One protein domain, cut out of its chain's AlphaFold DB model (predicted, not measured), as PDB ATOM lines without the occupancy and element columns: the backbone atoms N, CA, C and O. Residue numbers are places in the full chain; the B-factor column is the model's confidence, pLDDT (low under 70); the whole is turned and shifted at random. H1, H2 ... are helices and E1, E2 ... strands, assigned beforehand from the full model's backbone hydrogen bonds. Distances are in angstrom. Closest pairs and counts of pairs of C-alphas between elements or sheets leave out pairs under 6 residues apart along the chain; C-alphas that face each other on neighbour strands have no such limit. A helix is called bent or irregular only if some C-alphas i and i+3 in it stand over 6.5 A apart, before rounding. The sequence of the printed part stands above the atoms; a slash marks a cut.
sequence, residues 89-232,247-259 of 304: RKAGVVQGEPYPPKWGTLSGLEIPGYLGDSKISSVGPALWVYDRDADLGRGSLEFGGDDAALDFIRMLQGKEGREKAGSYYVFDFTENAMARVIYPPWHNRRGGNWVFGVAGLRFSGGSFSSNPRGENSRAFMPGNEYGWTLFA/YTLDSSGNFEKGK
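What this domain is: This is residues 89 to 232 and 247 to 259 of the 304 residues of the protein "Type II secretion system protein" of Lentisphaerae bacterium (UniProt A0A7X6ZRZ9). One strongly twisted sheet of seven strands is folded back on itself into two leaves, with E1, E7 and E4 facing E6, E3 and E2 and the long, bent E5 as the hinge; E5 and E6 run through the middle, and the edge strands E1 and E2 are apart. The helix H1 packs on the sheet at E5 with its residues 149 to 157, the short H2 follows it along the chain, and a small hairpin of E8 and E9 sits at one end of the domain, where E9 comes near the sheet at Phe 203, the last residue of E6. The printed part has 157 residues with two named helices and nine named strands, in the order E1 E2 E3 H1 H2 E4 E5 E6 E7 E8 E9; under half of the residues, 76, are in named elements, and the class is mixed, helices and strands. The large sheet has the order E1 E7 E4 E5 E6 E3 E2, antiparallel throughout. The whole is compact, with a radius of gyration of the C-alphas of 15.4 A and spans of 48 by 38 by 30 A.

Where its parts are: E1 is residues 89 to 93, 12.3 A long, beginning at C-alpha 89 at (21.084, 15.372, 36.721). E2 is residues 102 to 107, 13.1 A, and E3 is residues 122 to 131, 21.4 A, which bends by 95 degrees at residue 125. H1 is residues 146 to 157, 16.3 A, with C-alpha 146 at (16.300, 38.477, 27.086), and H2 is residues 161 to 164, 4.6 A. E4 is residues 169 to 172, 9.9 A. E5, residues 177 to 188, is 25.0 A long and bends by 80 degrees at residue 180; E6, residues 193 to 203, is 26.4 A long and bends by 78 degrees at residue 200. E7 is residues 225 to 229, 14.0 A; E8 is residues 247 to 249, 6.8 A; E9 is residues 255 to 258, 7.8 A, ending at C-alpha 258 at (14.489, 2.054, 28.830).

How they stand to each other: In the folded sheet, E1 is the antiparallel neighbour of E7 at 146 degrees, with N 91 and O 226 2.9 A apart. E7 and E4 are antiparallel at 157 degrees, with N 227 and O 171 2.9 A apart. E4, E5 and E6 form a meander, each strand the antiparallel neighbour of the one before; with E7, the neighbour of E4, they make a Greek key. In the hairpin E4 and E5, N 172 and O 177 are 2.8 A apart; in the hairpin E5 and E6, N 188 and O 193 are 2.8 A apart. E6 and E3 have N 127 and O 198 at 2.8 A, and the hairpin E2 and E3 has N 104 and O 126 at 3.0 A. The two leaves have 13 pairs of C-alphas within 11 A. H1 is on the sheet; its closest C-alphas to E5 are those of Leu 156 and Ile 182, 7.5 A apart. H1, with residues 154 to 156 alone, and H2 touch only at the corner, the C-alphas of Met 155 and Gly 161 being 4.4 A apart; H2 is not on the sheet. The hairpin E8 and E9 is antiparallel at 161 degrees, with N 248 and O 257 2.7 A apart. The closest C-alphas of E6 and E9, those of Phe 203 and Lys 257, are 6.4 A apart. Every O i to N i+4 pair in H1 is within hydrogen-bond range; H2 is too short for such a pair, and its one O i to N i+3 pair is not within range.

The domain as a whole: The two C-alphas farthest apart are those of Ser 118 and Ser 251, 48.3 A. Residues 233 to 246 are cut out, and C-alphas 232 and 247 are 20.1 A apart across the cut. The long links are E2 to E3, E3 to H1 and, with 21 residues, E6 to E7. The mean pLDDT of the printed part is 75.3; it is under 70 at residues 116 to 121, 137 to 167 and 200 to 217.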
ATOM      1  N   ARG A  89      20.923  15.003  35.311       93.56
ATOM      2  CA  ARG A  89      21.084  15.372  36.721       93.56
ATOM      3  C   ARG A  89      19.734  15.695  37.319       93.56
ATOM      4  O   ARG A  89      18.923  16.351  36.661       93.56
ATOM      5  N   LYS A  90      19.516  15.286  38.569       94.62
ATOM      6  CA  LYS A  90      18.391  15.774  39.365       94.62
ATOM      7  C   LYS A  90      18.419  17.296  39.428       94.62
ATOM      8  O   LYS A  90      19.462  17.899  39.666       94.62
ATOM      9  N   ALA A  91      17.264  17.890  39.178       93.31
ATOM     10  CA  ALA A  91      17.065  19.325  39.270       93.31
ATOM     11  C   ALA A  91      16.175  19.672  40.452       93.31
ATOM     12  O   ALA A  91      16.471  20.604  41.182       93.31
ATOM     13  N   GLY A  92      15.109  18.908  40.676       94.12
ATOM     14  CA  GLY A  92      14.198  19.218  41.761       94.12
ATOM     15  C   GLY A  92      13.026  18.264  41.851       94.12
ATOM     16  O   GLY A  92      13.087  17.119  41.389       94.12
ATOM     17  N   VAL A  93      11.973  18.747  42.499       94.75
ATOM     18  CA  VAL A  93      10.743  18.000  42.754       94.75
ATOM     19  C   VAL A  93       9.574  18.878  42.354       94.75
ATOM     20  O   VAL A  93       9.472  20.029  42.769       94.75
ATOM     21  N   VAL A  94       8.681  18.332  41.536       92.31
ATOM     22  CA  VAL A  94       7.514  19.065  41.054       92.31
ATOM     23  C   VAL A  94       6.633  19.478  42.233       92.31
ATOM     24  O   VAL A  94       6.252  18.644  43.058       92.31
ATOM     25  N   GLN A  95       6.280  20.760  42.316       89.44
ATOM     26  CA  GLN A  95       5.449  21.270  43.405       89.44
ATOM     27  C   GLN A  95       3.956  21.048  43.159       89.44
ATOM     28  O   GLN A  95       3.502  20.983  42.023       89.44
ATOM     29  N   GLY A  96       3.195  20.913  44.249       78.94
ATOM     30  CA  GLY A  96       1.746  20.693  44.216       78.94
ATOM     31  C   GLY A  96       0.919  21.933  44.481       78.94
ATOM     32  O   GLY A  96       0.138  22.336  43.639       78.94
ATOM     33  N   GLU A  97       1.087  22.556  45.640       76.50
ATOM     34  CA  GLU A  97       0.332  23.748  46.032       76.50
ATOM     35  C   GLU A  97       1.312  24.856  46.443       76.50
ATOM     36  O   GLU A  97       2.339  24.559  47.060       76.50
ATOM     37  N   PRO A  98       1.040  26.134  46.118       73.06
ATOM     38  CA  PRO A  98      -0.130  26.655  45.399       73.06
ATOM     39  C   PRO A  98      -0.011  26.593  43.861       73.06
ATOM     40  O   PRO A  98      -0.804  27.209  43.151       73.06
ATOM     41  N   TYR A  99       1.009  25.907  43.332       77.19
ATOM     42  CA  TYR A  99       1.355  25.912  41.907       77.19
ATOM     43  C   TYR A  99       1.359  24.500  41.305       77.19
ATOM     44  O   TYR A  99       2.428  23.990  40.963       77.19
ATOM     45  N   PRO A 100       0.191  23.849  41.167       81.62
ATOM     46  CA  PRO A 100       0.137  22.524  40.578       81.62
ATOM     47  C   PRO A 100       0.501  22.589  39.090       81.62
ATOM     48  O   PRO A 100       0.179  23.575  38.412       81.62
ATOM     49  N   PRO A 101       1.113  21.526  38.545       82.50
ATOM     50  CA  PRO A 101       1.358  21.401  37.124       82.50
ATOM     51  C   PRO A 101       0.050  21.547  36.362       82.50
ATOM     52  O   PRO A 101      -0.938  20.865  36.644       82.50
ATOM     53  N   LYS A 102       0.023  22.464  35.398       85.75
ATOM     54  CA  LYS A 102      -1.210  22.800  34.689       85.75
ATOM     55  C   LYS A 102      -0.974  22.848  33.198       85.75
ATOM     56  O   LYS A 102      -0.107  23.570  32.712       85.75
ATOM     57  N   TRP A 103      -1.807  22.118  32.463       83.44
ATOM     58  CA  TRP A 103      -1.880  22.267  31.020       83.44
ATOM     59  C   TRP A 103      -2.625  23.545  30.656       83.44
ATOM     60  O   TRP A 103      -3.769  23.749  31.075       83.44
ATOM     61  N   GLY A 104      -2.030  24.373  29.808       83.25
ATOM     62  CA  GLY A 104      -2.730  25.523  29.265       83.25
ATOM     63  C   GLY A 104      -1.811  26.571  28.682       83.25
ATOM     64  O   GLY A 104      -0.647  26.324  28.384       83.25
ATOM     65  N   THR A 105      -2.379  27.752  28.521       84.25
ATOM     66  CA  THR A 105      -1.722  28.950  28.012       84.25
ATOM     67  C   THR A 105      -1.367  29.831  29.206       84.25
ATOM     68  O   THR A 105      -2.236  30.060  30.050       84.25
ATOM     69  N   LEU A 106      -0.137  30.342  29.272       83.69
ATOM     70  CA  LEU A 106       0.199  31.431  30.197       83.69
ATOM     71  C   LEU A 106      -0.126  32.776  29.552       83.69
ATOM     72  O   LEU A 106       0.100  32.974  28.353       83.69
ATOM     73  N   SER A 107      -0.663  33.694  30.351       82.12
ATOM     74  CA  SER A 107      -1.036  35.037  29.915       82.12
ATOM     75  C   SER A 107      -0.636  36.099  30.940       82.12
ATOM     76  O   SER A 107      -0.393  35.819  32.116       82.12
ATOM     77  N   GLY A 108      -0.543  37.346  30.477       82.50
ATOM     78  CA  GLY A 108      -0.232  38.489  31.331       82.50
ATOM     79  C   GLY A 108       1.151  38.395  31.978       82.50
ATOM     80  O   GLY A 108       2.152  38.200  31.298       82.50
ATOM     81  N   LEU A 109       1.203  38.562  33.302       75.19
ATOM     82  CA  LEU A 109       2.450  38.660  34.074       75.19
ATOM     83  C   LEU A 109       3.132  37.312  34.354       75.19
ATOM     84  O   LEU A 109       4.221  37.298  34.917       75.19
ATOM     85  N   GLU A 110       2.493  36.191  34.013       79.06
ATOM     86  CA  GLU A 110       3.089  34.854  34.146       79.06
ATOM     87  C   GLU A 110       3.955  34.486  32.936       79.06
ATOM     88  O   GLU A 110       4.692  33.505  32.975       79.06
ATOM     89  N   ILE A 111       3.880  35.277  31.862       81.25
ATOM     90  CA  ILE A 111       4.705  35.101  30.671       81.25
ATOM     91  C   ILE A 111       6.170  35.397  31.040       81.25
ATOM     92  O   ILE A 111       6.442  36.407  31.696       81.25
ATOM     93  N   PRO A 112       7.131  34.551  30.626       80.00
ATOM     94  CA  PRO A 112       8.544  34.824  30.847       80.00
ATOM     95  C   PRO A 112       8.958  36.166  30.242       80.00
ATOM     96  O   PRO A 112       8.560  36.499  29.126       80.00
ATOM     97  N   GLY A 113       9.822  36.901  30.948       76.06
ATOM     98  CA  GLY A 113      10.317  38.212  30.507       76.06
ATOM     99  C   GLY A 113      10.965  38.192  29.121       76.06
ATOM    100  O   GLY A 113      10.782  39.128  28.355       76.06
ATOM    101  N   TYR A 114      11.589  37.074  28.738       75.94
ATOM    102  CA  TYR A 114      12.191  36.902  27.417       75.94
ATOM    103  C   TYR A 114      11.182  36.777  26.261       75.94
ATOM    104  O   TYR A 114      11.547  36.900  25.097       75.94
ATOM    105  N   LEU A 115       9.905  36.502  26.545       73.69
ATOM    106  CA  LEU A 115       8.818  36.615  25.561       73.69
ATOM    107  C   LEU A 115       8.191  38.019  25.579       73.69
ATOM    108  O   LEU A 115       7.265  38.289  24.815       73.69
ATOM    109  N   GLY A 116       8.691  38.892  26.457       58.81
ATOM    110  CA  GLY A 116       8.125  40.160  26.898       58.81
ATOM    111  C   GLY A 116       8.339  41.344  25.966       58.81
ATOM    112  O   GLY A 116       8.386  42.477  26.439       58.81
ATOM    113  N   ASP A 117       8.377  41.116  24.657       55.47
ATOM    114  CA  ASP A 117       8.094  42.200  23.726       55.47
ATOM    115  C   ASP A 117       6.572  42.299  23.567       55.47
ATOM    116  O   ASP A 117       5.903  41.312  23.256       55.47
ATOM    117  N   SER A 118       6.035  43.496  23.814       53.12
ATOM    118  CA  SER A 118       4.621  43.930  23.944       53.12
ATOM    119  C   SER A 118       3.546  43.374  22.977       53.12
ATOM    120  O   SER A 118       2.378  43.751  23.070       53.12
ATOM    121  N   LYS A 119       3.894  42.482  22.047       58.84
ATOM    122  CA  LYS A 119       3.020  41.889  21.029       58.84
ATOM    123  C   LYS A 119       2.557  40.460  21.338       58.84
ATOM    124  O   LYS A 119       1.643  39.989  20.664       58.84
ATOM    125  N   ILE A 120       3.141  39.764  22.319       66.19
ATOM    126  CA  ILE A 120       2.722  38.399  22.686       66.19
ATOM    127  C   ILE A 120       1.833  38.452  23.932       66.19
ATOM    128  O   ILE A 120       2.305  38.540  25.058       66.19
ATOM    129  N   SER A 121       0.516  38.381  23.727       65.25
ATOM    130  CA  SER A 121      -0.476  38.362  24.815       65.25
ATOM    131  C   SER A 121      -0.644  36.988  25.473       65.25
ATOM    132  O   SER A 121      -1.292  36.868  26.514       65.25
ATOM    133  N   SER A 122      -0.118  35.938  24.841       70.75
ATOM    134  CA  SER A 122      -0.302  34.556  25.268       70.75
ATOM    135  C   SER A 122       0.759  33.639  24.684       70.75
ATOM    136  O   SER A 122       1.107  33.757  23.508       70.75
ATOM    137  N   VAL A 123       1.189  32.672  25.481       74.81
ATOM    138  CA  VAL A 123       2.171  31.663  25.089       74.81
ATOM    139  C   VAL A 123       1.452  30.347  24.794       74.81
ATOM    140  O   VAL A 123       0.567  29.956  25.550       74.81
ATOM    141  N   GLY A 124       1.787  29.687  23.679       74.75
ATOM    142  CA  GLY A 124       1.098  28.477  23.212       74.75
ATOM    143  C   GLY A 124       1.033  27.361  24.267       74.75
ATOM    144  O   GLY A 124       1.847  27.354  25.191       74.75
ATOM    145  N   PRO A 125       0.086  26.416  24.138       80.38
ATOM    146  CA  PRO A 125      -0.226  25.464  25.195       80.38
ATOM    147  C   PRO A 125       0.962  24.561  25.546       80.38
ATOM    148  O   PRO A 125       1.579  23.966  24.661       80.38
ATOM    149  N   ALA A 126       1.230  24.435  26.843       85.75
ATOM    150  CA  ALA A 126       2.220  23.530  27.416       85.75
ATOM    151  C   ALA A 126       1.745  23.009  28.779       85.75
ATOM    152  O   ALA A 126       0.784  23.527  29.358       85.75
ATOM    153  N   LEU A 127       2.426  21.982  29.287       87.62
ATOM    154  CA  LEU A 127       2.369  21.595  30.688       87.62
ATOM    155  C   LEU A 127       3.363  22.483  31.427       87.62
ATOM    156  O   LEU A 127       4.573  22.360  31.226       87.62
ATOM    157  N   TRP A 128       2.842  23.395  32.235       89.50
ATOM    158  CA  TRP A 128       3.657  24.287  33.045       89.50
ATOM    159  C   TRP A 128       4.008  23.591  34.344       89.50
ATOM    160  O   TRP A 128       3.108  23.187  35.077       89.50
ATOM    161  N   VAL A 129       5.303  23.439  34.592       91.88
ATOM    162  CA  VAL A 129       5.847  22.817  35.795       91.88
ATOM    163  C   VAL A 129       6.485  23.903  36.644       91.88
ATOM    164  O   VAL A 129       7.178  24.779  36.123       91.88
ATOM    165  N   TYR A 130       6.225  23.835  37.946       92.06
ATOM    166  CA  TYR A 130       6.625  24.833  38.924       92.06
ATOM    167  C   TYR A 130       7.482  24.190  40.009       92.06
ATOM    168  O   TYR A 130       7.131  23.131  40.534       92.06
ATOM    169  N   ASP A 131       8.579  24.853  40.365       93.31
ATOM    170  CA  ASP A 131       9.468  24.398  41.429       93.31
ATOM    171  C   ASP A 131      10.250  25.564  42.052       93.31
ATOM    172  O   ASP A 131      10.943  26.310  41.368       93.31
ATOM    173  N   ARG A 132      10.131  25.747  43.368       90.56
ATOM    174  CA  ARG A 132      10.846  26.788  44.123       90.56
ATOM    175  C   ARG A 132      12.327  26.478  44.274       90.56
ATOM    176  O   ARG A 132      13.138  27.399  44.270       90.56
ATOM    177  N   ASP A 133      12.653  25.201  44.398       90.62
ATOM    178  CA  ASP A 133      13.956  24.729  44.853       90.62
ATOM    179  C   ASP A 133      14.742  24.081  43.704       90.62
ATOM    180  O   ASP A 133      15.702  23.347  43.936       90.62
ATOM    181  N   ALA A 134      14.340  24.362  42.459       90.12
ATOM    182  CA  ALA A 134      14.978  23.815  41.273       90.12
ATOM    183  C   ALA A 134      16.456  24.226  41.198       90.12
ATOM    184  O   ALA A 134      16.798  25.402  41.046       90.12
ATOM    185  N   ASP A 135      17.334  23.231  41.214       88.19
ATOM    186  CA  ASP A 135      18.749  23.368  40.914       88.19
ATOM    187  C   ASP A 135      18.986  23.149  39.416       88.19
ATOM    188  O   ASP A 135      19.310  22.059  38.923       88.19
ATOM    189  N   LEU A 136      18.836  24.236  38.665       79.81
ATOM    190  CA  LEU A 136      19.163  24.263  37.241       79.81
ATOM    191  C   LEU A 136      20.676  24.248  36.991       79.81
ATOM    192  O   LEU A 136      21.106  24.065  35.860       79.81
ATOM    193  N   GLY A 137      21.509  24.333  38.034       68.75
ATOM    194  CA  GLY A 137      22.960  24.398  37.939       68.75
ATOM    195  C   GLY A 137      23.445  25.782  37.527       68.75
ATOM    196  O   GLY A 137      22.852  26.457  36.693       68.75
ATOM    197  N   ARG A 138      24.597  26.184  38.068       57.31
ATOM    198  CA  ARG A 138      25.216  27.502  37.824       57.31
ATOM    199  C   ARG A 138      25.696  27.749  36.381       57.31
ATOM    200  O   ARG A 138      26.327  28.769  36.139       57.31
ATOM    201  N   GLY A 139      25.471  26.827  35.439       49.16
ATOM    202  CA  GLY A 139      26.113  26.881  34.122       49.16
ATOM    203  C   GLY A 139      25.312  26.403  32.914       49.16
ATOM    204  O   GLY A 139      25.829  26.542  31.812       49.16
ATOM    205  N   SER A 140      24.102  25.843  33.053       46.59
ATOM    206  CA  SER A 140      23.432  25.217  31.897       46.59
ATOM    207  C   SER A 140      22.268  26.014  31.307       46.59
ATOM    208  O   SER A 140      22.053  25.908  30.102       46.59
ATOM    209  N   LEU A 141      21.530  26.817  32.083       51.44
ATOM    210  CA  LEU A 141      20.259  27.400  31.613       51.44
ATOM    211  C   LEU A 141      19.931  28.792  32.181       51.44
ATOM    212  O   LEU A 141      18.792  29.243  32.062       51.44
ATOM    213  N   GLU A 142      20.892  29.519  32.761       48.00
ATOM    214  CA  GLU A 142      20.711  30.970  32.871       48.00
ATOM    215  C   GLU A 142      20.810  31.538  31.453       48.00
ATOM    216  O   GLU A 142      21.901  31.767  30.934       48.00
ATOM    217  N   PHE A 143      19.663  31.720  30.793       53.75
ATOM    218  CA  PHE A 143      19.572  32.561  29.604       53.75
ATOM    219  C   PHE A 143      19.916  33.980  30.050       53.75
ATOM    220  O   PHE A 143      19.058  34.751  30.479       53.75
ATOM    221  N   GLY A 144      21.216  34.261  30.070       43.16
ATOM    222  CA  GLY A 144      21.784  35.539  30.443       43.16
ATOM    223  C   GLY A 144      21.322  36.583  29.442       43.16
ATOM    224  O   GLY A 144      21.914  36.730  28.378       43.16
ATOM    225  N   GLY A 145      20.242  37.278  29.787       55.75
ATOM    226  CA  GLY A 145      19.628  38.317  28.969       55.75
ATOM    227  C   GLY A 145      18.461  37.820  28.116       55.75
ATOM    228  O   GLY A 145      18.443  36.683  27.638       55.75
ATOM    229  N   ASP A 146      17.491  38.714  27.909       59.09
ATOM    230  CA  ASP A 146      16.300  38.477  27.086       59.09
ATOM    231  C   ASP A 146      16.671  38.011  25.659       59.09
ATOM    232  O   ASP A 146      15.970  37.185  25.073       59.09
ATOM    233  N   ASP A 147      17.832  38.437  25.147       58.75
ATOM    234  CA  ASP A 147      18.352  38.084  23.821       58.75
ATOM    235  C   ASP A 147      18.713  36.594  23.673       58.75
ATOM    236  O   ASP A 147      18.390  35.981  22.656       58.75
ATOM    237  N   ALA A 148      19.320  35.966  24.688       59.62
ATOM    238  CA  ALA A 148      19.726  34.556  24.619       59.62
ATOM    239  C   ALA A 148      18.515  33.610  24.613       59.62
ATOM    240  O   ALA A 148      18.495  32.591  23.918       59.62
ATOM    241  N   ALA A 149      17.479  33.957  25.376       63.22
ATOM    242  CA  ALA A 149      16.228  33.214  25.379       63.22
ATOM    243  C   ALA A 149      15.410  33.459  24.100       63.22
ATOM    244  O   ALA A 149      14.802  32.522  23.579       63.22
ATOM    245  N   LEU A 150      15.441  34.670  23.534       63.53
ATOM    246  CA  LEU A 150      14.846  34.954  22.225       63.53
ATOM    247  C   LEU A 150      15.525  34.170  21.100       63.53
ATOM    248  O   LEU A 150      14.829  33.594  20.262       63.53
ATOM    249  N   ASP A 151      16.853  34.086  21.093       63.44
ATOM    250  CA  ASP A 151      17.593  33.273  20.125       63.44
ATOM    251  C   ASP A 151      17.305  31.780  20.300       63.44
ATOM    252  O   ASP A 151      17.129  31.059  19.314       63.44
ATOM    253  N   PHE A 152      17.127  31.319  21.538       62.84
ATOM    254  CA  PHE A 152      16.670  29.961  21.817       62.84
ATOM    255  C   PHE A 152      15.256  29.687  21.287       62.84
ATOM    256  O   PHE A 152      14.998  28.640  20.692       62.84
ATOM    257  N   ILE A 153      14.330  30.632  21.444       63.91
ATOM    258  CA  ILE A 153      12.969  30.509  20.911       63.91
ATOM    259  C   ILE A 153      12.974  30.553  19.385       63.91
ATOM    260  O   ILE A 153      12.283  29.759  18.748       63.91
ATOM    261  N   ARG A 154      13.768  31.438  18.776       63.97
ATOM    262  CA  ARG A 154      13.943  31.505  17.318       63.97
ATOM    263  C   ARG A 154      14.545  30.212  16.778       63.97
ATOM    264  O   ARG A 154      14.087  29.722  15.746       63.97
ATOM    265  N   MET A 155      15.489  29.617  17.509       60.56
ATOM    266  CA  MET A 155      15.984  28.273  17.237       60.56
ATOM    267  C   MET A 155      14.830  27.263  17.316       60.56
ATOM    268  O   MET A 155      14.539  26.603  16.326       60.56
ATOM    269  N   LEU A 156      14.082  27.190  18.417       58.12
ATOM    270  CA  LEU A 156      12.946  26.266  18.548       58.12
ATOM    271  C   LEU A 156      11.872  26.417  17.452       58.12
ATOM    272  O   LEU A 156      11.245  25.429  17.054       58.12
ATOM    273  N   GLN A 157      11.629  27.640  16.977       61.41
ATOM    274  CA  GLN A 157      10.607  27.948  15.976       61.41
ATOM    275  C   GLN A 157      11.074  27.704  14.529       61.41
ATOM    276  O   GLN A 157      10.238  27.417  13.668       61.41
ATOM    277  N   GLY A 158      12.380  27.768  14.250       54.59
ATOM    278  CA  GLY A 158      12.951  27.476  12.934       54.59
ATOM    279  C   GLY A 158      12.879  25.987  12.568       54.59
ATOM    280  O   GLY A 158      13.016  25.118  13.426       54.59
ATOM    281  N   LYS A 159      12.701  25.660  11.277       50.78
ATOM    282  CA  LYS A 159      12.701  24.258  10.797       50.78
ATOM    283  C   LYS A 159      13.985  23.507  11.184       50.78
ATOM    284  O   LYS A 159      13.888  22.377  11.638       50.78
ATOM    285  N   GLU A 160      15.149  24.152  11.079       48.62
ATOM    286  CA  GLU A 160      16.447  23.568  11.468       48.62
ATOM    287  C   GLU A 160      16.645  23.493  12.986       48.62
ATOM    288  O   GLU A 160      17.264  22.567  13.510       48.62
ATOM    289  N   GLY A 161      16.107  24.460  13.727       47.84
ATOM    290  CA  GLY A 161      16.235  24.449  15.173       47.84
ATOM    291  C   GLY A 161      15.206  23.553  15.860       47.84
ATOM    292  O   GLY A 161      15.439  23.162  16.992       47.84
ATOM    293  N   ARG A 162      14.159  23.063  15.179       50.09
ATOM    294  CA  ARG A 162      13.372  21.923  15.688       50.09
ATOM    295  C   ARG A 162      14.191  20.638  15.803       50.09
ATOM    296  O   ARG A 162      13.894  19.870  16.719       50.09
ATOM    297  N   GLU A 163      15.184  20.444  14.932       46.84
ATOM    298  CA  GLU A 163      16.131  19.321  14.968       46.84
ATOM    299  C   GLU A 163      17.294  19.592  15.940       46.84
ATOM    300  O   GLU A 163      17.598  18.737  16.768       46.84
ATOM    301  N   LYS A 164      17.883  20.801  15.948       46.38
ATOM    302  CA  LYS A 164      18.961  21.160  16.905       46.38
ATOM    303  C   LYS A 164      18.490  21.352  18.352       46.38
ATOM    304  O   LYS A 164      19.220  21.030  19.287       46.38
ATOM    305  N   ALA A 165      17.260  21.820  18.556       46.31
ATOM    306  CA  ALA A 165      16.630  21.904  19.873       46.31
ATOM    307  C   ALA A 165      16.095  20.552  20.371       46.31
ATOM    308  O   ALA A 165      15.434  20.501  21.406       46.31
ATOM    309  N   GLY A 166      16.394  19.452  19.670       48.81
ATOM    310  CA  GLY A 166      16.238  18.085  20.171       48.81
ATOM    311  C   GLY A 166      17.159  17.739  21.351       48.81
ATOM    312  O   GLY A 166      17.353  16.564  21.627       48.81
ATOM    313  N   SER A 167      17.748  18.730  22.025       55.84
ATOM    314  CA  SER A 167      18.744  18.572  23.092       55.84
ATOM    315  C   SER A 167      18.237  18.946  24.491       55.84
ATOM    316  O   SER A 167      18.874  18.579  25.479       55.84
ATOM    317  N   TYR A 168      17.084  19.617  24.603       75.25
ATOM    318  CA  TYR A 168      16.521  20.016  25.896       75.25
ATOM    319  C   TYR A 168      15.334  19.131  26.239       75.25
ATOM    320  O   TYR A 168      14.172  19.430  25.941       75.25
ATOM    321  N   TYR A 169      15.669  18.003  26.851       85.56
ATOM    322  CA  TYR A 169      14.707  17.125  27.486       85.56
ATOM    323  C   TYR A 169      14.702  17.379  28.982       85.56
ATOM    324  O   TYR A 169      15.747  17.595  29.600       85.56
ATOM    325  N   VAL A 170      13.506  17.317  29.547       90.25
ATOM    326  CA  VAL A 170      13.333  17.144  30.978       90.25
ATOM    327  C   VAL A 170      12.851  15.726  31.228       90.25
ATOM    328  O   VAL A 170      12.090  15.149  30.445       90.25
ATOM    329  N   PHE A 171      13.334  15.159  32.314       92.00
ATOM    330  CA  PHE A 171      13.123  13.776  32.679       92.00
ATOM    331  C   PHE A 171      12.342  13.735  33.971       92.00
ATOM    332  O   PHE A 171      12.739  14.388  34.924       92.00
ATOM    333  N   ASP A 172      11.259  12.975  33.993       92.81
ATOM    334  CA  ASP A 172      10.569  12.570  35.207       92.81
ATOM    335  C   ASP A 172      11.126  11.209  35.627       92.81
ATOM    336  O   ASP A 172      10.879  10.189  34.971       92.81
ATOM    337  N   PHE A 173      11.909  11.202  36.702       91.62
ATOM    338  CA  PHE A 173      12.551   9.995  37.214       91.62
ATOM    339  C   PHE A 173      11.582   9.095  37.984       91.62
ATOM    340  O   PHE A 173      11.845   7.900  38.106       91.62
ATOM    341  N   THR A 174      10.465   9.636  38.478       90.75
ATOM    342  CA  THR A 174       9.448   8.885  39.223       90.75
ATOM    343  C   THR A 174       8.616   8.022  38.279       90.75
ATOM    344  O   THR A 174       8.435   6.830  38.515       90.75
ATOM    345  N   GLU A 175       8.165   8.596  37.167       87.62
ATOM    346  CA  GLU A 175       7.321   7.898  36.188       87.62
ATOM    347  C   GLU A 175       8.121   7.309  35.015       87.62
ATOM    348  O   GLU A 175       7.583   6.593  34.165       87.62
ATOM    349  N   ASN A 176       9.431   7.573  34.971       85.50
ATOM    350  CA  ASN A 176      10.321   7.221  33.867       85.50
ATOM    351  C   ASN A 176       9.775   7.735  32.519       85.50
ATOM    352  O   ASN A 176       9.694   7.003  31.522       85.50
ATOM    353  N   ALA A 177       9.383   9.009  32.520       86.44
ATOM    354  CA  ALA A 177       8.904   9.738  31.356       86.44
ATOM    355  C   ALA A 177       9.893  10.837  30.949       86.44
ATOM    356  O   ALA A 177      10.588  11.420  31.776       86.44
ATOM    357  N   MET A 178       9.936  11.148  29.660       86.50
ATOM    358  CA  MET A 178      10.741  12.233  29.110       86.50
ATOM    359  C   MET A 178       9.821  13.208  28.384       86.50
ATOM    360  O   MET A 178       8.908  12.802  27.666       86.50
ATOM    361  N   ALA A 179      10.060  14.503  28.542       86.62
ATOM    362  CA  ALA A 179       9.309  15.532  27.842       86.62
ATOM    363  C   ALA A 179      10.242  16.491  27.121       86.62
ATOM    364  O   ALA A 179      11.339  16.798  27.592       86.62
ATOM    365  N   ARG A 180       9.786  16.990  25.973       84.56
ATOM    366  CA  ARG A 180      10.491  18.062  25.284       84.56
ATOM    367  C   ARG A 180      10.171  19.388  25.960       84.56
ATOM    368  O   ARG A 180       9.008  19.728  26.180       84.56
ATOM    369  N   VAL A 181      11.209  20.167  26.223       85.94
ATOM    370  CA  VAL A 181      11.064  21.537  26.706       85.94
ATOM    371  C   VAL A 181      10.671  22.424  25.529       85.94
ATOM    372  O   VAL A 181      11.388  22.497  24.530       85.94
ATOM    373  N   ILE A 182       9.514  23.075  25.626       81.94
ATOM    374  CA  ILE A 182       9.071  24.080  24.646       81.94
ATOM    375  C   ILE A 182       9.401  25.480  25.141       81.94
ATOM    376  O   ILE A 182       9.794  26.339  24.356       81.94
ATOM    377  N   TYR A 183       9.259  25.700  26.443       84.25
ATOM    378  CA  TYR A 183       9.595  26.959  27.081       84.25
ATOM    379  C   TYR A 183      10.667  26.676  28.120       84.25
ATOM    380  O   TYR A 183      10.394  25.912  29.053       84.25
ATOM    381  N   PRO A 184      11.878  27.232  27.942       85.25
ATOM    382  CA  PRO A 184      12.959  27.057  28.895       85.25
ATOM    383  C   PRO A 184      12.571  27.439  30.309       85.25
ATOM    384  O   PRO A 184      11.625  28.203  30.481       85.25
ATOM    385  N   PRO A 185      13.315  26.971  31.315       88.00
ATOM    386  CA  PRO A 185      13.104  27.444  32.663       88.00
ATOM    387  C   PRO A 185      13.393  28.943  32.805       88.00
ATOM    388  O   PRO A 185      14.398  29.451  32.310       88.00
ATOM    389  N   TRP A 186      12.526  29.642  33.534       87.12
ATOM    390  CA  TRP A 186      12.759  31.000  34.022       87.12
ATOM    391  C   TRP A 186      12.309  31.135  35.468       87.12
ATOM    392  O   TRP A 186      11.445  30.400  35.943       87.12
ATOM    393  N   HIS A 187      12.873  32.116  36.166       87.00
ATOM    394  CA  HIS A 187      12.472  32.414  37.530       87.00
ATOM    395  C   HIS A 187      11.304  33.412  37.543       87.00
ATOM    396  O   HIS A 187      11.461  34.592  37.208       87.00
ATOM    397  N   ASN A 188      10.119  32.960  37.958       85.94
ATOM    398  CA  ASN A 188       8.966  33.817  38.201       85.94
ATOM    399  C   ASN A 188       9.181  34.612  39.495       85.94
ATOM    400  O   ASN A 188       8.963  34.124  40.602       85.94
ATOM    401  N   ARG A 189       9.574  35.883  39.355       83.81
ATOM    402  CA  ARG A 189       9.870  36.775  40.492       83.81
ATOM    403  C   ARG A 189       8.693  36.976  41.450       83.81
ATOM    404  O   ARG A 189       8.929  37.251  42.618       83.81
ATOM    405  N   ARG A 190       7.445  36.862  40.978       82.69
ATOM    406  CA  ARG A 190       6.251  37.074  41.812       82.69
ATOM    407  C   ARG A 190       5.901  35.840  42.638       82.69
ATOM    408  O   ARG A 190       5.487  35.989  43.782       82.69
ATOM    409  N   GLY A 191       6.043  34.654  42.048       81.69
ATOM    410  CA  GLY A 191       5.806  33.375  42.727       81.69
ATOM    411  C   GLY A 191       7.018  32.852  43.502       81.69
ATOM    412  O   GLY A 191       6.868  31.980  44.355       81.69
ATOM    413  N   GLY A 192       8.207  33.407  43.236       86.50
ATOM    414  CA  GLY A 192       9.463  32.959  43.832       86.50
ATOM    415  C   GLY A 192       9.811  31.531  43.424       86.50
ATOM    416  O   GLY A 192      10.287  30.769  44.252       86.50
ATOM    417  N   ASN A 193       9.483  31.141  42.194       89.38
ATOM    418  CA  ASN A 193       9.637  29.778  41.707       89.38
ATOM    419  C   ASN A 193      10.163  29.740  40.277       89.38
ATOM    420  O   ASN A 193       9.893  30.627  39.466       89.38
ATOM    421  N   TRP A 194      10.891  28.680  39.963       91.44
ATOM    422  CA  TRP A 194      11.223  28.318  38.600       91.44
ATOM    423  C   TRP A 194       9.999  27.748  37.900       91.44
ATOM    424  O   TRP A 194       9.221  26.989  38.479       91.44
ATOM    425  N   VAL A 195       9.833  28.146  36.646       90.75
ATOM    426  CA  VAL A 195       8.744  27.711  35.780       90.75
ATOM    427  C   VAL A 195       9.337  27.278  34.461       90.75
ATOM    428  O   VAL A 195      10.196  27.972  33.929       90.75
ATOM    429  N   PHE A 196       8.881  26.156  33.924       91.38
ATOM    430  CA  PHE A 196       9.202  25.734  32.566       91.38
ATOM    431  C   PHE A 196       7.979  25.104  31.913       91.38
ATOM    432  O   PHE A 196       7.069  24.616  32.584       91.38
ATOM    433  N   GLY A 197       7.945  25.142  30.586       89.38
ATOM    434  CA  GLY A 197       6.844  24.594  29.809       89.38
ATOM    435  C   GLY A 197       7.305  23.420  28.969       89.38
ATOM    436  O   GLY A 197       8.213  23.552  28.145       89.38
ATOM    437  N   VAL A 198       6.646  22.280  29.136       88.44
ATOM    438  CA  VAL A 198       6.930  21.076  28.353       88.44
ATOM    439  C   VAL A 198       5.764  20.727  27.448       88.44
ATOM    440  O   VAL A 198       4.603  20.991  27.759       88.44
ATOM    441  N   ALA A 199       6.061  20.093  26.326       80.31
ATOM    442  CA  ALA A 199       5.045  19.390  25.563       80.31
ATOM    443  C   ALA A 199       5.652  18.184  24.871       80.31
ATOM    444  O   ALA A 199       6.867  18.016  24.839       80.31
ATOM    445  N   GLY A 200       4.784  17.350  24.304       66.56
ATOM    446  CA  GLY A 200       5.214  16.048  23.843       66.56
ATOM    447  C   GLY A 200       5.680  15.245  25.051       66.56
ATOM    448  O   GLY A 200       6.855  15.280  25.412       66.56
ATOM    449  N   LEU A 201       4.770  14.505  25.674       66.25
ATOM    450  CA  LEU A 201       5.212  13.462  26.588       66.25
ATOM    451  C   LEU A 201       5.649  12.266  25.752       66.25
ATOM    452  O   LEU A 201       4.892  11.767  24.915       66.25
ATOM    453  N   ARG A 202       6.892  11.845  25.962       61.84
ATOM    454  CA  ARG A 202       7.441  10.595  25.464       61.84
ATOM    455  C   ARG A 202       7.661   9.694  26.671       61.84
ATOM    456  O   ARG A 202       8.608   9.864  27.435       61.84
ATOM    457  N   PHE A 203       6.787   8.712  26.829       57.59
ATOM    458  CA  PHE A 203       7.125   7.541  27.630       57.59
ATOM    459  C   PHE A 203       8.208   6.799  26.845       57.59
ATOM    460  O   PHE A 203       8.093   6.663  25.625       57.59
ATOM    461  N   SER A 204       9.326   6.550  27.523       46.84
ATOM    462  CA  SER A 204      10.686   6.372  26.998       46.84
ATOM    463  C   SER A 204      10.830   5.542  25.702       46.84
ATOM    464  O   SER A 204      11.341   4.437  25.746       46.84
ATOM    465  N   GLY A 205      10.507   6.094  24.532       47.44
ATOM    466  CA  GLY A 205      10.760   5.460  23.237       47.44
ATOM    467  C   GLY A 205       9.689   5.636  22.180       47.44
ATOM    468  O   GLY A 205       9.999   5.633  20.988       47.44
ATOM    469  N   GLY A 206       8.465   5.929  22.607       47.88
ATOM    470  CA  GLY A 206       7.344   6.177  21.705       47.88
ATOM    471  C   GLY A 206       7.469   7.475  20.899       47.88
ATOM    472  O   GLY A 206       8.335   8.315  21.145       47.88
ATOM    473  N   SER A 207       6.569   7.695  19.941       51.16
ATOM    474  CA  SER A 207       6.393   9.035  19.359       51.16
ATOM    475  C   SER A 207       5.922  10.019  20.434       51.16
ATOM    476  O   SER A 207       5.199   9.641  21.354       51.16
ATOM    477  N   PHE A 208       6.309  11.291  20.321       55.47
ATOM    478  CA  PHE A 208       5.794  12.332  21.208       55.47
ATOM    479  C   PHE A 208       4.265  12.383  21.129       55.47
ATOM    480  O   PHE A 208       3.711  12.683  20.070       55.47
ATOM    481  N   SER A 209       3.579  12.120  22.247       55.66
ATOM    482  CA  SER A 209       2.135  12.330  22.306       55.66
ATOM    483  C   SER A 209       1.858  13.827  22.274       55.66
ATOM    484  O   SER A 209       2.262  14.570  23.173       55.66
ATOM    485  N   SER A 210       1.152  14.277  21.238       51.53
ATOM    486  CA  SER A 210       0.703  15.664  21.103       51.53
ATOM    487  C   SER A 210      -0.361  16.046  22.136       51.53
ATOM    488  O   SER A 210      -0.643  17.232  22.300       51.53
ATOM    489  N   ASN A 211      -0.936  15.067  22.845       51.94
ATOM    490  CA  ASN A 211      -1.990  15.288  23.821       51.94
ATOM    491  C   ASN A 211      -1.681  14.589  25.158       51.94
ATOM    492  O   ASN A 211      -2.153  13.478  25.408       51.94
ATOM    493  N   PRO A 212      -0.922  15.236  26.057       52.78
ATOM    494  CA  PRO A 212      -0.661  14.713  27.396       52.78
ATOM    495  C   PRO A 212      -1.878  14.786  28.333       52.78
ATOM    496  O   PRO A 212      -1.784  14.362  29.476       52.78
ATOM    497  N   ARG A 213      -3.036  15.279  27.857       50.22
ATOM    498  CA  ARG A 213      -4.304  15.338  28.611       50.22
ATOM    499  C   ARG A 213      -4.986  13.983  28.830       50.22
ATOM    500  O   ARG A 213      -6.117  13.959  29.303       50.22
ATOM    501  N   GLY A 214      -4.362  12.867  28.457       52.16
ATOM    502  CA  GLY A 214      -4.889  11.568  28.861       52.16
ATOM    503  C   GLY A 214      -4.916  11.489  30.389       52.16
ATOM    504  O   GLY A 214      -3.901  11.771  31.019       52.16
ATOM    505  N   GLU A 215      -6.042  11.069  30.972       42.25
ATOM    506  CA  GLU A 215      -6.227  10.862  32.425       42.25
ATOM    507  C   GLU A 215      -5.171   9.931  33.061       42.25
ATOM    508  O   GLU A 215      -5.046   9.863  34.280       42.25
ATOM    509  N   ASN A 216      -4.360   9.258  32.241       48.97
ATOM    510  CA  ASN A 216      -3.323   8.321  32.656       48.97
ATOM    511  C   ASN A 216      -1.901   8.907  32.652       48.97
ATOM    512  O   ASN A 216      -0.956   8.189  32.978       48.97
ATOM    513  N   SER A 217      -1.703  10.175  32.276       66.12
ATOM    514  CA  SER A 217      -0.366  10.768  32.295       66.12
ATOM    515  C   SER A 217       0.015  11.222  33.702       66.12
ATOM    516  O   SER A 217      -0.231  12.363  34.078       66.12
ATOM    517  N   ARG A 218       0.665  10.340  34.466       80.81
ATOM    518  CA  ARG A 218       1.215  10.647  35.799       80.81
ATOM    519  C   ARG A 218       2.531  11.430  35.769       80.81
ATOM    520  O   ARG A 218       3.050  11.782  36.821       80.81
ATOM    521  N   ALA A 219       3.062  11.706  34.577       85.69
ATOM    522  CA  ALA A 219       4.310  12.436  34.414       85.69
ATOM    523  C   ALA A 219       4.181  13.897  34.875       85.69
ATOM    524  O   ALA A 219       3.184  14.565  34.598       85.69
ATOM    525  N   PHE A 220       5.235  14.382  35.520       88.88
ATOM    526  CA  PHE A 220       5.384  15.690  36.140       88.88
ATOM    527  C   PHE A 220       4.227  16.025  37.078       88.88
ATOM    528  O   PHE A 220       3.713  17.137  37.038       88.88
ATOM    529  N   MET A 221       3.801  15.063  37.899       90.31
ATOM    530  CA  MET A 221       2.828  15.291  38.966       90.31
ATOM    531  C   MET A 221       3.516  15.828  40.225       90.31
ATOM    532  O   MET A 221       4.713  15.603  40.410       90.31
ATOM    533  N   PRO A 222       2.780  16.519  41.112       92.31
ATOM    534  CA  PRO A 222       3.308  16.949  42.401       92.31
ATOM    535  C   PRO A 222       4.001  15.819  43.167       92.31
ATOM    536  O   PRO A 222       3.414  14.761  43.380       92.31
ATOM    537  N   GLY A 223       5.235  16.061  43.603       92.38
ATOM    538  CA  GLY A 223       6.079  15.077  44.282       92.38
ATOM    539  C   GLY A 223       7.004  14.277  43.359       92.38
ATOM    540  O   GLY A 223       7.910  13.620  43.869       92.38
ATOM    541  N   ASN A 224       6.841  14.356  42.033       93.94
ATOM    542  CA  ASN A 224       7.732  13.660  41.107       93.94
ATOM    543  C   ASN A 224       9.112  14.321  41.075       93.94
ATOM    544  O   ASN A 224       9.234  15.547  41.001       93.94
ATOM    545  N   GLU A 225      10.158  13.500  41.086       94.62
ATOM    546  CA  GLU A 225      11.527  13.969  40.900       94.62
ATOM    547  C   GLU A 225      11.794  14.191  39.415       94.62
ATOM    548  O   GLU A 225      11.500  13.325  38.588       94.62
ATOM    549  N   TYR A 226      12.396  15.328  39.073       94.62
ATOM    550  CA  TYR A 226      12.746  15.620  37.690       94.62
ATOM    551  C   TYR A 226      14.170  16.142  37.532       94.62
ATOM    552  O   TYR A 226      14.839  16.536  38.496       94.62
ATOM    553  N   GLY A 227      14.654  16.126  36.293       93.50
ATOM    554  CA  GLY A 227      16.013  16.529  35.965       93.50
ATOM    555  C   GLY A 227      16.234  16.915  34.514       93.50
ATOM    556  O   GLY A 227      15.361  16.743  33.664       93.50
ATOM    557  N   TRP A 228      17.435  17.416  34.243       90.06
ATOM    558  CA  TRP A 228      17.855  17.913  32.931       90.06
ATOM    559  C   TRP A 228      18.987  17.075  32.359       90.06
ATOM    560  O   TRP A 228      19.719  16.412  33.098       90.06
ATOM    561  N   THR A 229      19.158  17.149  31.043       89.25
ATOM    562  CA  THR A 229      20.336  16.618  30.356       89.25
ATOM    563  C   THR A 229      21.611  17.301  30.865       89.25
ATOM    564  O   THR A 229      21.689  18.524  30.949       89.25
ATOM    565  N   LEU A 230      22.631  16.510  31.208       86.81
ATOM    566  CA  LEU A 230      23.993  17.006  31.456       86.81
ATOM    567  C   LEU A 230      24.786  17.117  30.154       86.81
ATOM    568  O   LEU A 230      25.571  18.039  29.959       86.81
ATOM    569  N   PHE A 231      24.566  16.153  29.265       85.94
ATOM    570  CA  PHE A 231      25.244  16.035  27.984       85.94
ATOM    571  C   PHE A 231      24.225  15.767  26.885       85.94
ATOM    572  O   PHE A 231      23.110  15.308  27.145       85.94
ATOM    573  N   ALA A 232      24.631  16.025  25.642       85.50
ATOM    574  CA  ALA A 232      23.877  15.568  24.487       85.50
ATOM    575  C   ALA A 232      23.710  14.041  24.521       85.50
ATOM    576  O   ALA A 232      24.546  13.328  25.088       85.50
ATOM    577  N   TYR A 247      15.393  -2.608  28.169       92.62
ATOM    578  CA  TYR A 247      14.310  -1.828  27.600       92.62
ATOM    579  C   TYR A 247      13.083  -2.678  27.257       92.62
ATOM    580  O   TYR A 247      13.166  -3.889  27.105       92.62
ATOM    581  N   THR A 248      11.931  -2.040  27.103       89.00
ATOM    582  CA  THR A 248      10.713  -2.627  26.554       89.00
ATOM    583  C   THR A 248      10.481  -2.093  25.150       89.00
ATOM    584  O   THR A 248      10.857  -0.963  24.818       89.00
ATOM    585  N   LEU A 249       9.889  -2.942  24.317       88.06
ATOM    586  CA  LEU A 249       9.395  -2.572  23.001       88.06
ATOM    587  C   LEU A 249       7.867  -2.605  23.030       88.06
ATOM    588  O   LEU A 249       7.286  -3.454  23.709       88.06
ATOM    589  N   ASP A 250       7.232  -1.719  22.270       86.06
ATOM    590  CA  ASP A 250       5.790  -1.736  22.062       86.06
ATOM    591  C   ASP A 250       5.356  -2.944  21.204       86.06
ATOM    592  O   ASP A 250       6.167  -3.722  20.688       86.06
ATOM    593  N   SER A 251       4.045  -3.101  21.011       86.19
ATOM    594  CA  SER A 251       3.476  -4.166  20.172       86.19
ATOM    595  C   SER A 251       3.900  -4.101  18.698       86.19
ATOM    596  O   SER A 251       3.740  -5.084  17.976       86.19
ATOM    597  N   SER A 252       4.437  -2.965  18.252       88.81
ATOM    598  CA  SER A 252       4.953  -2.740  16.900       88.81
ATOM    599  C   SER A 252       6.474  -2.934  16.811       88.81
ATOM    600  O   SER A 252       7.043  -2.780  15.732       88.81
ATOM    601  N   GLY A 253       7.134  -3.295  17.916       85.19
ATOM    602  CA  GLY A 253       8.579  -3.488  17.987       85.19
ATOM    603  C   GLY A 253       9.389  -2.195  18.115       85.19
ATOM    604  O   GLY A 253      10.613  -2.251  17.996       85.19
ATOM    605  N   ASN A 254       8.752  -1.045  18.357       85.12
ATOM    606  CA  ASN A 254       9.457   0.212  18.605       85.12
ATOM    607  C   ASN A 254       9.866   0.314  20.071       85.12
ATOM    608  O   ASN A 254       9.187  -0.217  20.945       85.12
ATOM    609  N   PHE A 255      10.953   1.028  20.355       85.00
ATOM    610  CA  PHE A 255      11.373   1.327  21.725       85.00
ATOM    611  C   PHE A 255      10.224   1.987  22.511       85.00
ATOM    612  O   PHE A 255       9.558   2.875  21.989       85.00
ATOM    613  N   GLU A 256       9.966   1.560  23.747       81.69
ATOM    614  CA  GLU A 256       8.859   2.073  24.576       81.69
ATOM    615  C   GLU A 256       9.314   2.564  25.949       81.69
ATOM    616  O   GLU A 256       8.860   3.622  26.401       81.69
ATOM    617  N   LYS A 257      10.202   1.821  26.620       84.75
ATOM    618  CA  LYS A 257      10.784   2.239  27.896       84.75
ATOM    619  C   LYS A 257      12.185   1.687  28.077       84.75
ATOM    620  O   LYS A 257      12.379   0.495  27.936       84.75
ATOM    621  N   GLY A 258      13.152   2.508  28.462       89.12
ATOM    622  CA  GLY A 258      14.489   2.054  28.830       89.12
ATOM    623  C   GLY A 258      14.724   2.064  30.329       89.12
ATOM    624  O   GLY A 258      14.032   2.750  31.091       89.12
ATOM    625  N   LYS A 259      15.731   1.300  30.745       91.44
ATOM    626  CA  LYS A 259      16.225   1.257  32.115       91.44
ATOM    627  C   LYS A 259      16.929   2.570  32.448       91.44
ATOM    628  O   LYS A 259      17.754   3.072  31.681       91.44
TER     629      LYS A 259